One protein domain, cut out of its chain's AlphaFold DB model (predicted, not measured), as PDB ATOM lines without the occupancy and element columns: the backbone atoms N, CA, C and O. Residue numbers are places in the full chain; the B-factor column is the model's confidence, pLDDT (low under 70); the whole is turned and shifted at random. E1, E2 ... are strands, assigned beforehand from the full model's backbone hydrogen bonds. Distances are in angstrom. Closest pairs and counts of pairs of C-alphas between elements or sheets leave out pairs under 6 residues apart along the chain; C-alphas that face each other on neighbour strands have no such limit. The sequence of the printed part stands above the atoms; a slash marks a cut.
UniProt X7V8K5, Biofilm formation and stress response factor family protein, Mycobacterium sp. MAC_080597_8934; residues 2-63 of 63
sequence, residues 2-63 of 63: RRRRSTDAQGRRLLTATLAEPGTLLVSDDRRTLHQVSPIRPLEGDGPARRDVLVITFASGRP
ATOM      1  N   ARG A   2      -5.169  40.805 -28.730       65.88
ATOM      2  CA  ARG A   2      -6.202  40.843 -29.786       65.88
ATOM      3  C   ARG A   2      -5.852  41.886 -30.839       65.88
ATOM      4  O   ARG A   2      -5.812  43.071 -30.535       65.88
ATOM      5  N   ARG A   3      -5.629  41.461 -32.077       76.44
ATOM      6  CA  ARG A   3      -5.108  42.340 -33.127       76.44
ATOM      7  C   ARG A   3      -6.225  42.760 -34.086       76.44
ATOM      8  O   ARG A   3      -6.933  41.914 -34.626       76.44
ATOM      9  N   ARG A   4      -6.355  44.063 -34.328       83.81
ATOM     10  CA  ARG A   4      -7.011  44.621 -35.512       83.81
ATOM     11  C   ARG A   4      -5.994  44.654 -36.640       83.81
ATOM     12  O   ARG A   4      -4.864  45.097 -36.434       83.81
ATOM     13  N   ARG A   5      -6.393  44.169 -37.807       92.75
ATOM     14  CA  ARG A   5      -5.603  44.206 -39.033       92.75
ATOM     15  C   ARG A   5      -6.282  45.138 -40.019       92.75
ATOM     16  O   ARG A   5      -7.491  45.037 -40.186       92.75
ATOM     17  N   SER A   6      -5.495  45.973 -40.681       94.31
ATOM     18  CA  SER A   6      -5.940  46.731 -41.847       94.31
ATOM     19  C   SER A   6      -5.104  46.334 -43.057       94.31
ATOM     20  O   SER A   6      -3.887  46.149 -42.930       94.31
ATOM     21  N   THR A   7      -5.741  46.200 -44.211       97.06
ATOM     22  CA  THR A   7      -5.100  45.952 -45.504       97.06
ATOM     23  C   THR A   7      -5.579  46.963 -46.534       97.06
ATOM     24  O   THR A   7      -6.606  47.610 -46.336       97.06
ATOM     25  N   ASP A   8      -4.851  47.090 -47.636       96.06
ATOM     26  CA  ASP A   8      -5.404  47.707 -48.839       96.06
ATOM     27  C   ASP A   8      -6.342  46.737 -49.582       96.06
ATOM     28  O   ASP A   8      -6.572  45.601 -49.146       96.06
ATOM     29  N   ALA A   9      -6.889  47.201 -50.708       93.88
ATOM     30  CA  ALA A   9      -7.787  46.425 -51.561       93.88
ATOM     31  C   ALA A   9      -7.111  45.197 -52.202       93.88
ATOM     32  O   ALA A   9      -7.790  44.245 -52.570       93.88
ATOM     33  N   GLN A  10      -5.781  45.194 -52.309       95.94
ATOM     34  CA  GLN A  10      -4.981  44.076 -52.812       95.94
ATOM     35  C   GLN A  10      -4.575  43.108 -51.688       95.94
ATOM     36  O   GLN A  10      -3.806  42.176 -51.913       95.94
ATOM     37  N   GLY A  11      -5.064  43.322 -50.461       93.62
ATOM     38  CA  GLY A  11      -4.764  42.484 -49.305       93.62
ATOM     39  C   GLY A  11      -3.386  42.734 -48.684       93.62
ATOM     40  O   GLY A  11      -3.008  42.031 -47.742       93.62
ATOM     41  N   ARG A  12      -2.624  43.740 -49.136       95.81
ATOM     42  CA  ARG A  12      -1.340  44.084 -48.509       95.81
ATOM     43  C   ARG A  12      -1.596  44.683 -47.136       95.81
ATOM     44  O   ARG A  12      -2.401  45.597 -46.969       95.81
ATOM     45  N   ARG A  13      -0.887  44.176 -46.127       95.56
ATOM     46  CA  ARG A  13      -1.015  44.637 -44.739       95.56
ATOM     47  C   ARG A  13      -0.550  46.086 -44.604       95.56
ATOM     48  O   ARG A  13       0.610  46.380 -44.864       95.56
ATOM     49  N   LEU A  14      -1.432  46.929 -44.078       95.06
ATOM     50  CA  LEU A  14      -1.142  48.312 -43.706       95.06
ATOM     51  C   LEU A  14      -0.816  48.423 -42.215       95.06
ATOM     52  O   LEU A  14       0.203  48.992 -41.841       95.06
ATOM     53  N   LEU A  15      -1.651  47.831 -41.355       93.94
ATOM     54  CA  LEU A  15      -1.498  47.925 -39.903       93.94
ATOM     55  C   LEU A  15      -1.880  46.620 -39.209       93.94
ATOM     56  O   LEU A  15      -2.754  45.872 -39.650       93.94
ATOM     57  N   THR A  16      -1.227  46.341 -38.085       94.44
ATOM     58  CA  THR A  16      -1.692  45.357 -37.110       94.44
ATOM     59  C   THR A  16      -1.487  45.906 -35.705       94.44
ATOM     60  O   THR A  16      -0.349  46.057 -35.276       94.44
ATOM     61  N   ALA A  17      -2.575  46.177 -34.985       92.69
ATOM     62  CA  ALA A  17      -2.540  46.858 -33.689       92.69
ATOM     63  C   ALA A  17      -3.478  46.201 -32.669       92.69
ATOM     64  O   ALA A  17      -4.490  45.614 -33.041       92.69
ATOM     65  N   THR A  18      -3.157  46.311 -31.381       93.19
ATOM     66  CA  THR A  18      -4.073  45.990 -30.271       93.19
ATOM     67  C   THR A  18      -4.408  47.300 -29.568       93.19
ATOM     68  O   THR A  18      -3.496  48.004 -29.157       93.19
ATOM     69  N   LEU A  19      -5.693  47.632 -29.454       93.06
ATOM     70  CA  LEU A  19      -6.153  48.825 -28.737       93.06
ATOM     71  C   LEU A  19      -6.420  48.390 -27.293       93.06
ATOM     72  O   LEU A  19      -7.467  47.797 -27.033       93.06
ATOM     73  N   ALA A  20      -5.425  48.567 -26.421       91.88
ATOM     74  CA  ALA A  20      -5.459  48.085 -25.038       91.88
ATOM     75  C   ALA A  20      -6.019  49.126 -24.059       91.88
ATOM     76  O   ALA A  20      -6.735  48.749 -23.137       91.88
ATOM     77  N   GLU A  21      -5.760  50.411 -24.306       95.00
ATOM     78  CA  GLU A  21      -6.204  51.492 -23.426       95.00
ATOM     79  C   GLU A  21      -7.569  52.053 -23.858       95.00
ATOM     80  O   GLU A  21      -7.774  52.294 -25.063       95.00
ATOM     81  N   PRO A  22      -8.500  52.307 -22.915       95.56
ATOM     82  CA  PRO A  22      -9.748  53.008 -23.198       95.56
ATOM     83  C   PRO A  22      -9.503  54.338 -23.917       95.56
ATOM     84  O   PRO A  22      -8.575  55.075 -23.601       95.56
ATOM     85  N   GLY A  23     -10.333  54.643 -24.912       94.38
ATOM     86  CA  GLY A  23     -10.192  55.867 -25.706       94.38
ATOM     87  C   GLY A  23      -9.099  55.824 -26.780       94.38
ATOM     88  O   GLY A  23      -9.007  56.768 -27.559       94.38
ATOM     89  N   THR A  24      -8.317  54.742 -26.908       95.62
ATOM     90  CA  THR A  24      -7.400  54.587 -28.052       95.62
ATOM     91  C   THR A  24      -8.196  54.547 -29.355       95.62
ATOM     92  O   THR A  24      -9.043  53.671 -29.551       95.62
ATOM     93  N   LEU A  25      -7.893  55.464 -30.273       95.00
ATOM     94  CA  LEU A  25      -8.599  55.587 -31.544       95.00
ATOM     95  C   LEU A  25      -7.819  54.942 -32.690       95.00
ATOM     96  O   LEU A  25      -6.597  55.037 -32.773       95.00
ATOM     97  N   LEU A  26      -8.556  54.329 -33.617       94.06
ATOM     98  CA  LEU A  26      -8.047  53.988 -34.938       94.06
ATOM     99  C   LEU A  26      -8.962  54.609 -35.989       94.06
ATOM    100  O   LEU A  26     -10.129  54.230 -36.089       94.06
ATOM    101  N   VAL A  27      -8.405  55.524 -36.777       94.81
ATOM    102  CA  VAL A  27      -9.095  56.198 -37.881       94.81
ATOM    103  C   VAL A  27      -8.646  55.563 -39.194       94.81
ATOM    104  O   VAL A  27      -7.454  55.328 -39.390       94.81
ATOM    105  N   SER A  28      -9.596  55.248 -40.073       93.00
ATOM    106  CA  SER A  28      -9.343  54.544 -41.334       93.00
ATOM    107  C   SER A  28     -10.151  55.171 -42.464       93.00
ATOM    108  O   SER A  28     -11.306  55.539 -42.257       93.00
ATOM    109  N   ASP A  29      -9.561  55.259 -43.657       94.38
ATOM    110  CA  ASP A  29     -10.301  55.582 -44.880       94.38
ATOM    111  C   ASP A  29     -10.989  54.314 -45.398       94.38
ATOM    112  O   ASP A  29     -10.355  53.447 -46.009       94.38
ATOM    113  N   ASP A  30     -12.287  54.198 -45.129       92.62
ATOM    114  CA  ASP A  30     -13.101  53.026 -45.469       92.62
ATOM    115  C   ASP A  30     -13.158  52.755 -46.986       92.62
ATOM    116  O   ASP A  30     -13.358  51.624 -47.412       92.62
ATOM    117  N   ARG A  31     -12.874  53.762 -47.832       92.81
ATOM    118  CA  ARG A  31     -12.830  53.586 -49.297       92.81
ATOM    119  C   ARG A  31     -11.579  52.863 -49.786       92.81
ATOM    120  O   ARG A  31     -11.543  52.400 -50.923       92.81
ATOM    121  N   ARG A  32     -10.520  52.835 -48.976       94.12
ATOM    122  CA  ARG A  32      -9.190  52.346 -49.379       94.12
ATOM    123  C   ARG A  32      -8.667  51.227 -48.497       94.12
ATOM    124  O   ARG A  32      -7.646  50.623 -48.827       94.12
ATOM    125  N   THR A  33      -9.325  50.978 -47.370       95.69
ATOM    126  CA  THR A  33      -8.828  50.067 -46.350       95.69
ATOM    127  C   THR A  33      -9.881  49.045 -45.974       95.69
ATOM    128  O   THR A  33     -11.005  49.379 -45.623       95.69
ATOM    129  N   LEU A  34      -9.486  47.779 -46.003       95.00
ATOM    130  CA  LEU A  34     -10.256  46.694 -45.415       95.00
ATOM    131  C   LEU A  34      -9.739  46.480 -44.000       95.00
ATOM    132  O   LEU A  34      -8.527  46.487 -43.772       95.00
ATOM    133  N   HIS A  35     -10.634  46.279 -43.036       93.62
ATOM    134  CA  HIS A  35     -10.241  46.008 -41.660       93.62
ATOM    135  C   HIS A  35     -10.880  44.727 -41.131       93.62
ATOM    136  O   HIS A  35     -12.036  44.421 -41.396       93.62
ATOM    137  N   GLN A  36     -10.115  43.980 -40.342       92.88
ATOM    138  CA  GLN A  36     -10.555  42.751 -39.698       92.88
ATOM    139  C   GLN A  36     -10.146  42.753 -38.230       92.88
ATOM    140  O   GLN A  36      -9.123  43.325 -37.841       92.88
ATOM    141  N   VAL A  37     -10.943  42.082 -37.405       93.00
ATOM    142  CA  VAL A  37     -10.674  41.896 -35.978       93.00
ATOM    143  C   VAL A  37     -10.513  40.412 -35.678       93.00
ATOM    144  O   VAL A  37     -11.279  39.585 -36.165       93.00
ATOM    145  N   SER A  38      -9.506  40.059 -34.875       91.81
ATOM    146  CA  SER A  38      -9.382  38.690 -34.367       91.81
ATOM    147  C   SER A  38     -10.561  38.351 -33.440       91.81
ATOM    148  O   SER A  38     -10.942  39.221 -32.646       91.81
ATOM    149  N   PRO A  39     -11.080  37.107 -33.448       90.50
ATOM    150  CA  PRO A  39     -12.145  36.679 -32.544       90.50
ATOM    151  C   PRO A  39     -11.847  36.951 -31.067       90.50
ATOM    152  O   PRO A  39     -10.690  36.950 -30.631       90.50
ATOM    153  N   ILE A  40     -12.906  37.137 -30.272       89.88
ATOM    154  CA  ILE A  40     -12.766  37.334 -28.833       89.88
ATOM    155  C   ILE A  40     -12.661  35.974 -28.113       89.88
ATOM    156  O   ILE A  40     -13.487  35.093 -28.342       89.88
ATOM    157  N   ARG A  41     -11.635  35.790 -27.265       88.62
ATOM    158  CA  ARG A  41     -11.436  34.620 -26.386       88.62
ATOM    159  C   ARG A  41     -11.143  35.028 -24.937       88.62
ATOM    160  O   ARG A  41     -10.533  36.084 -24.769       88.62
ATOM    161  N   PRO A  42     -11.545  34.257 -23.919       90.00
ATOM    162  CA  PRO A  42     -11.097  34.459 -22.537       90.00
ATOM    163  C   PRO A  42      -9.573  34.354 -22.427       90.00
ATOM    164  O   PRO A  42      -8.936  33.731 -23.275       90.00
ATOM    165  N   LEU A  43      -8.988  35.028 -21.434       86.00
ATOM    166  CA  LEU A  43      -7.561  34.867 -21.133       86.00
ATOM    167  C   LEU A  43      -7.324  33.582 -20.338       86.00
ATOM    168  O   LEU A  43      -6.372  32.864 -20.621       86.00
ATOM    169  N   GLU A  44      -8.226  33.288 -19.404       87.06
ATOM    170  CA  GLU A  44      -8.202  32.107 -18.548       87.06
ATOM    171  C   GLU A  44      -9.624  31.551 -18.414       87.06
ATOM    172  O   GLU A  44     -10.593  32.315 -18.365       87.06
ATOM    173  N   GLY A  45      -9.734  30.222 -18.372       86.56
ATOM    174  CA  GLY A  45     -11.005  29.514 -18.225       86.56
ATOM    175  C   GLY A  45     -12.000  29.722 -19.374       86.56
ATOM    176  O   GLY A  45     -11.668  30.167 -20.474       86.56
ATOM    177  N   ASP A  46     -13.246  29.371 -19.093       85.56
ATOM    178  CA  ASP A  46     -14.421  29.434 -19.967       85.56
ATOM    179  C   ASP A  46     -15.353  30.617 -19.636       85.56
ATOM    180  O   ASP A  46     -16.455  30.736 -20.176       85.56
ATOM    181  N   GLY A  47     -14.889  31.537 -18.782       85.94
ATOM    182  CA  GLY A  47     -15.619  32.740 -18.388       85.94
ATOM    183  C   GLY A  47     -15.847  33.740 -19.533       85.94
ATOM    184  O   GLY A  47     -15.222  33.663 -20.593       85.94
ATOM    185  N   PRO A  48     -16.741  34.728 -19.353       87.31
ATOM    186  CA  PRO A  48     -17.068  35.685 -20.402       87.31
ATOM    187  C   PRO A  48     -15.875  36.580 -20.758       87.31
ATOM    188  O   PRO A  48     -15.187  37.120 -19.896       87.31
ATOM    189  N   ALA A  49     -15.686  36.821 -22.054       91.69
ATOM    190  CA  ALA A  49     -14.723  37.786 -22.570       91.69
ATOM    191  C   ALA A  49     -15.450  38.843 -23.397       91.69
ATOM    192  O   ALA A  49     -16.147  38.511 -24.358       91.69
ATOM    193  N   ARG A  50     -15.281  40.119 -23.041       91.12
ATOM    194  CA  ARG A  50     -15.914  41.247 -23.735       91.12
ATOM    195  C   ARG A  50     -14.881  42.275 -24.179       91.12
ATOM    196  O   ARG A  50     -13.753  42.302 -23.689       91.12
ATOM    197  N   ARG A  51     -15.267  43.074 -25.170       90.06
ATOM    198  CA  ARG A  51     -14.524  44.238 -25.644       90.06
ATOM    199  C   ARG A  51     -15.535  45.267 -26.107       90.06
ATOM    200  O   ARG A  51     -16.207  45.039 -27.112       90.06
ATOM    201  N   ASP A  52     -15.560  46.394 -25.423       94.75
ATOM    202  CA  ASP A  52     -16.439  47.493 -25.784       94.75
ATOM    203  C   ASP A  52     -15.765  48.372 -26.837       94.75
ATOM    204  O   ASP A  52     -14.551  48.604 -26.812       94.75
ATOM    205  N   VAL A  53     -16.548  48.800 -27.825       93.94
ATOM    206  CA  VAL A  53     -16.081  49.629 -28.937       93.94
ATOM    207  C   VAL A  53     -17.150  50.633 -29.328       93.94
ATOM    208  O   VAL A  53     -18.335  50.314 -29.338       93.94
ATOM    209  N   LEU A  54     -16.706  51.819 -29.732       96.31
ATOM    210  CA  LEU A  54     -17.524  52.773 -30.465       96.31
ATOM    211  C   LEU A  54     -17.008  52.837 -31.901       96.31
ATOM    212  O   LEU A  54     -15.812  53.026 -32.130       96.31
ATOM    213  N   VAL A  55     -17.909  52.663 -32.864       95.88
ATOM    214  CA  VAL A  55     -17.620  52.858 -34.287       95.88
ATOM    215  C   VAL A  55     -18.395  54.080 -34.748       95.88
ATOM    216  O   VAL A  55     -19.608  54.143 -34.576       95.88
ATOM    217  N   ILE A  56     -17.681  55.043 -35.324       96.81
ATOM    218  CA  ILE A  56     -18.261  56.241 -35.927       96.81
ATOM    219  C   ILE A  56     -17.907  56.216 -37.407       96.81
ATOM    220  O   ILE A  56     -16.728  56.152 -37.758       96.81
ATOM    221  N   THR A  57     -18.926  56.283 -38.259       95.19
ATOM    222  CA  THR A  57     -18.762  56.303 -39.713       95.19
ATOM    223  C   THR A  57     -19.215  57.649 -40.254       95.19
ATOM    224  O   THR A  57     -20.368  58.037 -40.082       95.19
ATOM    225  N   PHE A  58     -18.314  58.345 -40.948       94.69
ATOM    226  CA  PHE A  58     -18.643  59.545 -41.710       94.69
ATOM    227  C   PHE A  58     -18.874  59.159 -43.172       94.69
ATOM    228  O   PHE A  58     -17.928  58.875 -43.906       94.69
ATOM    229  N   ALA A  59     -20.136  59.149 -43.596       90.88
ATOM    230  CA  ALA A  59     -20.514  58.928 -44.985       90.88
ATOM    231  C   ALA A  59     -20.900  60.261 -45.637       90.88
ATOM    232  O   ALA A  59     -21.572  61.094 -45.028       90.88
ATOM    233  N   SER A  60     -20.490  60.470 -46.889       88.19
ATOM    234  CA  SER A  60     -21.031  61.569 -47.685       88.19
ATOM    235  C   SER A  60     -22.497  61.252 -47.960       88.19
ATOM    236  O   SER A  60     -22.769  60.319 -48.707       88.19
ATOM    237  N   GLY A  61     -23.432  62.004 -47.380       79.94
ATOM    238  CA  GLY A  61     -24.879  61.823 -47.582       79.94
ATOM    239  C   GLY A  61     -25.378  62.163 -48.993       79.94
ATOM    240  O   GLY A  61     -26.547  62.495 -49.163       79.94
ATOM    241  N   ARG A  62     -24.493  62.149 -49.995       67.94
ATOM    242  CA  ARG A  62     -24.840  62.353 -51.398       67.94
ATOM    243  C   ARG A  62     -25.271  60.992 -51.968       67.94
ATOM    244  O   ARG A  62     -24.492  60.053 -51.800       67.94
ATOM    245  N   PRO A  63     -26.473  60.889 -52.561       58.28
ATOM    246  CA  PRO A  63     -26.940  59.656 -53.186       58.28
ATOM    247  C   PRO A  63     -26.044  59.232 -54.353       58.28
ATOM    248  O   PRO A  63     -25.397  60.121 -54.963       58.28
TER     249      PRO A  63
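AT A GLANCE: This is residues 2 to 63 of the 63 residues of the protein "Biofilm formation and stress response factor family protein" of Mycobacterium sp. MAC_080597_8934 (UniProt X7V8K5). There is little regular structure here: a small sheet of three short strands, with two long stretches of chain without named elements, residues 18 to 33 and 38 to 63, the second drawn out along the length of the domain. The printed part has 62 residues, with no named helix and strands E1, E2, E3 along the chain; the sheet's order is E2, E1, E3, antiparallel. The class is all strand, though named elements hold only 13 residues. The whole is loose, radius of gyration of the C-alphas 14.4 A, and elongated, 47 by 26 by 20 A.

IN THESE COORDINATES: E1, residues 4 to 7, begins at C-alpha 4 (-7.011, 44.621, -35.512) and is 10.3 A long. E2, residues 13 to 17, measures 11.4 A. E3, residues 34 to 37, measures 10.6 A and ends at C-alpha 37 (-10.674, 41.896, -35.978).

HOW THE PARTS SIT: E1 and E2 form an antiparallel hairpin at 168 degrees, with N 4 and O 17 at 2.7 A. E1 and E3 are antiparallel at 160 degrees, with N 7 and O 34 at 2.8 A. Both pairs are within hydrogen-bond range. E2 and E3, the edge strands, are apart.

THE WHOLE: The two farthest C-alphas, of Gly 45 and Pro 63, are 48.8 A apart. The printed part has no cut. The link E2 to E3 is long. Residues 2, 62 and 63 have pLDDT under 70.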